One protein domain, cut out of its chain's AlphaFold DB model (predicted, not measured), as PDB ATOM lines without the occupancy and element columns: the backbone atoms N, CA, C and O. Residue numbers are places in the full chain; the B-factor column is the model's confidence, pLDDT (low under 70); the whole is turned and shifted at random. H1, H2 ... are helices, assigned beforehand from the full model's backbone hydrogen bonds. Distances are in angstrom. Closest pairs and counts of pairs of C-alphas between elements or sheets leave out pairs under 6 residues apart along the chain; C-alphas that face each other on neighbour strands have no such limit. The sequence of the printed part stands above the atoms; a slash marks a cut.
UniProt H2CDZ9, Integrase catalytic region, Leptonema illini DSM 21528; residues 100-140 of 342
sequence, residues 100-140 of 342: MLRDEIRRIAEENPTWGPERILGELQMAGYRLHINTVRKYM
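What this domain is: This is residues 100 to 140 of the 342 residues of the protein "Integrase catalytic region" of Leptonema illini DSM 21528 (UniProt H2CDZ9). What shape does the backbone make? Three short helices are crossed in a small rounded cluster, their centres making a triangle, with H3 packed nearly square to both H1 and H2. What is it built of? The printed part has 41 residues with three named helices, H1, H2 and H3 in that order, and no named strand; the class is all helix. How large is it? It is compact, with a radius of gyration of the C-alphas of 8.8 A and spans of 23 by 19 by 18 A.

Where its parts are: Where does the first helix run? H1 is residues 100 to 111, 16.3 A from C-alpha 100 at (155.614, 137.268, 157.137) to C-alpha 111 at (150.975, 122.149, 160.906). What follows? H2 is residues 117 to 126, 14.3 A long. H3 is residues 133 to 139, 10.3 A long, ending with C-alpha 139 at (163.594, 129.002, 159.261).

How they stand to each other: How does H1 stand to H2? They only just touch, with 3 pairs of C-alphas within 8 A, the closest being Ile 108 and Ile 120 at 7.3 A, and H1 touches with residues 105 to 109 alone. They run opposite ways at a steep tilt of 59 degrees. Where does H3 sit? It touches H1 at residues 102 to 106 alone, about perpendicular at 85 degrees, with the closest C-alphas, Arg 102 and Tyr 139, 6.2 A apart. It touches H2 about perpendicular at 75 degrees, with the closest C-alphas, Pro 117 and Arg 137, 5.7 A apart. What do the backbones show? In H1, H2 and H3 every O i to N i+4 pair is within hydrogen-bond range.

The domain as a whole: How far does it reach? The two C-alphas farthest apart, those of Pro 113 and Arg 130, are 23.0 A apart. Is it continuous? The printed part has no cut; the link from H1 to H2 is tight and that from H2 to H3 is short. How confident is the model? The mean pLDDT of the printed part is 89.4, and no printed residue is under 70.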
ATOM      1  N   MET A 100     156.761 138.043 157.638       87.12
ATOM      2  CA  MET A 100     155.614 137.268 157.137       87.12
ATOM      3  C   MET A 100     156.028 135.897 156.594       87.12
ATOM      4  O   MET A 100     155.621 134.872 157.125       87.12
ATOM      5  N   LEU A 101     156.968 135.875 155.645       87.81
ATOM      6  CA  LEU A 101     157.422 134.637 155.015       87.81
ATOM      7  C   LEU A 101     158.127 133.682 155.990       87.81
ATOM      8  O   LEU A 101     158.065 132.464 155.853       87.81
ATOM      9  N   ARG A 102     158.818 134.221 157.001       89.25
ATOM     10  CA  ARG A 102     159.417 133.397 158.061       89.25
ATOM     11  C   ARG A 102     158.344 132.720 158.907       89.25
ATOM     12  O   ARG A 102     158.533 131.568 159.296       89.25
ATOM     13  N   ASP A 103     157.289 133.451 159.236       89.25
ATOM     14  CA  ASP A 103     156.208 132.951 160.075       89.25
ATOM     15  C   ASP A 103     155.342 131.945 159.293       89.25
ATOM     16  O   ASP A 103     154.997 130.904 159.845       89.25
ATOM     17  N   GLU A 104     155.151 132.138 157.982       91.50
ATOM     18  CA  GLU A 104     154.538 131.157 157.069       91.50
ATOM     19  C   GLU A 104     155.339 129.848 156.978       91.50
ATOM     20  O   GLU A 104     154.774 128.769 157.145       91.50
ATOM     21  N   ILE A 105     156.668 129.918 156.793       90.88
ATOM     22  CA  ILE A 105     157.531 128.718 156.764       90.88
ATOM     23  C   ILE A 105     157.408 127.919 158.068       90.88
ATOM     24  O   ILE A 105     157.383 126.688 158.036       90.88
ATOM     25  N   ARG A 106     157.357 128.598 159.223       91.31
ATOM     26  CA  ARG A 106     157.182 127.915 160.510       91.31
ATOM     27  C   ARG A 106     155.804 127.310 160.651       91.31
ATOM     28  O   ARG A 106     155.725 126.147 161.018       91.31
ATOM     29  N   ARG A 107     154.765 128.076 160.322       92.12
ATOM     30  CA  ARG A 107     153.377 127.630 160.399       92.12
ATOM     31  C   ARG A 107     153.176 126.343 159.599       92.12
ATOM     32  O   ARG A 107     152.747 125.352 160.170       92.12
ATOM     33  N   ILE A 108     153.607 126.311 158.335       92.06
ATOM     34  CA  ILE A 108     153.503 125.113 157.480       92.06
ATOM     35  C   ILE A 108     154.261 123.924 158.094       92.06
ATOM     36  O   ILE A 108     153.782 122.791 158.058       92.06
ATOM     37  N   ALA A 109     155.445 124.165 158.665       90.31
ATOM     38  CA  ALA A 109     156.272 123.120 159.267       90.31
ATOM     39  C   ALA A 109     155.741 122.590 160.616       90.31
ATOM     40  O   ALA A 109     156.066 121.455 160.986       90.31
ATOM     41  N   GLU A 110     154.993 123.416 161.350       88.62
ATOM     42  CA  GLU A 110     154.316 123.086 162.609       88.62
ATOM     43  C   GLU A 110     152.992 122.355 162.349       88.62
ATOM     44  O   GLU A 110     152.744 121.329 162.975       88.62
ATOM     45  N   GLU A 111     152.204 122.812 161.369       90.81
ATOM     46  CA  GLU A 111     150.975 122.149 160.906       90.81
ATOM     47  C   GLU A 111     151.263 120.770 160.286       90.81
ATOM     48  O   GLU A 111     150.439 119.865 160.396       90.81
ATOM     49  N   ASN A 112     152.451 120.572 159.690       88.94
ATOM     50  CA  ASN A 112     152.831 119.323 159.017       88.94
ATOM     51  C   ASN A 112     154.135 118.704 159.580       88.94
ATOM     52  O   ASN A 112     155.215 118.811 158.974       88.94
ATOM     53  N   PRO A 113     154.067 117.983 160.719       82.12
ATOM     54  CA  PRO A 113     155.231 117.410 161.402       82.12
ATOM     55  C   PRO A 113     156.021 116.343 160.628       82.12
ATOM     56  O   PRO A 113     157.129 115.995 161.037       82.12
ATOM     57  N   THR A 114     155.500 115.803 159.529       83.38
ATOM     58  CA  THR A 114     156.185 114.788 158.706       83.38
ATOM     59  C   THR A 114     156.929 115.392 157.519       83.38
ATOM     60  O   THR A 114     157.835 114.763 156.975       83.38
ATOM     61  N   TRP A 115     156.608 116.628 157.128       89.50
ATOM     62  CA  TRP A 115     157.173 117.237 155.928       89.50
ATOM     63  C   TRP A 115     158.633 117.650 156.132       89.50
ATOM     64  O   TRP A 115     159.022 118.150 157.195       89.50
ATOM     65  N   GLY A 116     159.441 117.410 155.096       86.06
ATOM     66  CA  GLY A 116     160.836 117.835 154.999       86.06
ATOM     67  C   GLY A 116     160.997 119.177 154.266       86.06
ATOM     68  O   GLY A 116     160.050 119.672 153.652       86.06
ATOM     69  N   PRO A 117     162.208 119.764 154.274       88.69
ATOM     70  CA  PRO A 117     162.460 121.092 153.708       88.69
ATOM     71  C   PRO A 117     162.221 121.184 152.193       88.69
ATOM     72  O   PRO A 117     161.889 122.259 151.708       88.69
ATOM     73  N   GLU A 118     162.381 120.086 151.450       91.06
ATOM     74  CA  GLU A 118     162.104 120.030 150.005       91.06
ATOM     75  C   GLU A 118     160.607 120.055 149.715       91.06
ATOM     76  O   GLU A 118     160.167 120.807 148.852       91.06
ATOM     77  N   ARG A 119     159.813 119.310 150.495       92.31
ATOM     78  CA  ARG A 119     158.354 119.308 150.358       92.31
ATOM     79  C   ARG A 119     157.777 120.689 150.654       92.31
ATOM     80  O   ARG A 119     157.020 121.209 149.850       92.31
ATOM     81  N   ILE A 120     158.202 121.310 151.755       91.06
ATOM     82  CA  ILE A 120     157.771 122.667 152.129       91.06
ATOM     83  C   ILE A 120     158.203 123.694 151.074       91.06
ATOM     84  O   ILE A 120     157.443 124.605 150.758       91.06
ATOM     85  N   LEU A 121     159.409 123.556 150.507       93.19
ATOM     86  CA  LEU A 121     159.843 124.412 149.404       93.19
ATOM     87  C   LEU A 121     158.937 124.255 148.178       93.19
ATOM     88  O   LEU A 121     158.568 125.268 147.595       93.19
ATOM     89  N   GLY A 122     158.578 123.022 147.814       91.94
ATOM     90  CA  GLY A 122     157.670 122.742 146.704       91.94
ATOM     91  C   GLY A 122     156.311 123.416 146.886       91.94
ATOM     92  O   GLY A 122     155.867 124.124 145.988       91.94
ATOM     93  N   GLU A 123     155.699 123.298 148.066       93.62
ATOM     94  CA  GLU A 123     154.413 123.954 148.370       93.62
ATOM     95  C   GLU A 123     154.512 125.487 148.286       93.62
ATOM     96  O   GLU A 123     153.665 126.150 147.692       93.62
ATOM     97  N   LEU A 124     155.595 126.069 148.811       92.31
ATOM     98  CA  LEU A 124     155.834 127.511 148.707       92.31
ATOM     99  C   LEU A 124     156.063 127.954 147.254       92.31
ATOM    100  O   LEU A 124     155.614 129.029 146.863       92.31
ATOM    101  N   GLN A 125     156.734 127.140 146.438       92.44
ATOM    102  CA  GLN A 125     156.913 127.419 145.011       92.44
ATOM    103  C   GLN A 125     155.592 127.340 144.242       92.44
ATOM    104  O   GLN A 125     155.346 128.203 143.402       92.44
ATOM    105  N   MET A 126     154.724 126.374 144.563       91.88
ATOM    106  CA  MET A 126     153.369 126.292 144.000       91.88
ATOM    107  C   MET A 126     152.514 127.505 144.392       91.88
ATOM    108  O   MET A 126     151.749 128.005 143.574       91.88
ATOM    109  N   ALA A 127     152.711 128.053 145.594       90.75
ATOM    110  CA  ALA A 127     152.094 129.305 146.040       90.75
ATOM    111  C   ALA A 127     152.743 130.583 145.447       90.75
ATOM    112  O   ALA A 127     152.387 131.694 145.835       90.75
ATOM    113  N   GLY A 128     153.703 130.452 144.520       89.88
ATOM    114  CA  GLY A 128     154.326 131.569 143.798       89.88
ATOM    115  C   GLY A 128     155.593 132.151 144.437       89.88
ATOM    116  O   GLY A 128     156.154 133.124 143.922       89.88
ATOM    117  N   TYR A 129     156.102 131.575 145.530       88.69
ATOM    118  CA  TYR A 129     157.323 132.061 146.177       88.69
ATOM    119  C   TYR A 129     158.597 131.571 145.470       88.69
ATOM    120  O   TYR A 129     158.822 130.378 145.279       88.69
ATOM    121  N   ARG A 130     159.522 132.494 145.171       88.31
ATOM    122  CA  ARG A 130     160.867 132.167 144.659       88.31
ATOM    123  C   ARG A 130     161.877 132.090 145.801       88.31
ATOM    124  O   ARG A 130     162.473 133.095 146.187       88.31
ATOM    125  N   LEU A 131     162.067 130.892 146.353       88.06
ATOM    126  CA  LEU A 131     162.976 130.649 147.476       88.06
ATOM    127  C   LEU A 131     164.022 129.586 147.156       88.06
ATOM    128  O   LEU A 131     163.823 128.707 146.325       88.06
ATOM    129  N   HIS A 132     165.140 129.661 147.873       88.44
ATOM    130  CA  HIS A 132     166.157 128.617 147.881       88.44
ATOM    131  C   HIS A 132     165.921 127.671 149.065       88.44
ATOM    132  O   HIS A 132     165.576 128.125 150.159       88.44
ATOM    133  N   ILE A 133     166.202 126.376 148.906       88.81
ATOM    134  CA  ILE A 133     166.019 125.352 149.954       88.81
ATOM    135  C   ILE A 133     166.690 125.710 151.292       88.81
ATOM    136  O   ILE A 133     166.142 125.469 152.369       88.81
ATOM    137  N   ASN A 134     167.855 126.360 151.243       87.75
ATOM    138  CA  ASN A 134     168.589 126.806 152.434       87.75
ATOM    139  C   ASN A 134     167.824 127.849 153.260       87.75
ATOM    140  O   ASN A 134     167.997 127.910 154.476       87.75
ATOM    141  N   THR A 135     166.969 128.651 152.623       87.06
ATOM    142  CA  THR A 135     166.082 129.586 153.317       87.06
ATOM    143  C   THR A 135     165.057 128.829 154.151       87.06
ATOM    144  O   THR A 135     164.917 129.109 155.340       87.06
ATOM    145  N   VAL A 136     164.394 127.836 153.554       89.00
ATOM    146  CA  VAL A 136     163.403 126.999 154.243       89.00
ATOM    147  C   VAL A 136     164.073 126.243 155.389       89.00
ATOM    148  O   VAL A 136     163.650 126.374 156.534       89.00
ATOM    149  N   ARG A 137     165.209 125.572 155.135       88.44
ATOM    150  CA  ARG A 137     165.993 124.869 156.172       88.44
ATOM    151  C   ARG A 137     166.399 125.766 157.344       88.44
ATOM    152  O   ARG A 137     166.443 125.299 158.476       88.44
ATOM    153  N   LYS A 138     166.723 127.037 157.084       85.81
ATOM    154  CA  LYS A 138     167.128 127.999 158.119       85.81
ATOM    155  C   LYS A 138     165.975 128.385 159.048       85.81
ATOM    156  O   LYS A 138     166.225 128.628 160.227       85.81
ATOM    157  N   TYR A 139     164.757 128.505 158.516       88.44
ATOM    158  CA  TYR A 139     163.594 129.002 159.261       88.44
ATOM    159  C   TYR A 139     162.637 127.904 159.741       88.44
ATOM    160  O   TYR A 139     161.818 128.181 160.614       88.44
ATOM    161  N   MET A 140     162.784 126.671 159.250       88.25
ATOM    162  CA  MET A 140     162.076 125.496 159.753       88.25
ATOM    163  C   MET A 140     162.435 125.229 161.232       88.25
ATOM    164  O   MET A 140     163.608 125.354 161.609       88.25
TER     165      MET A 140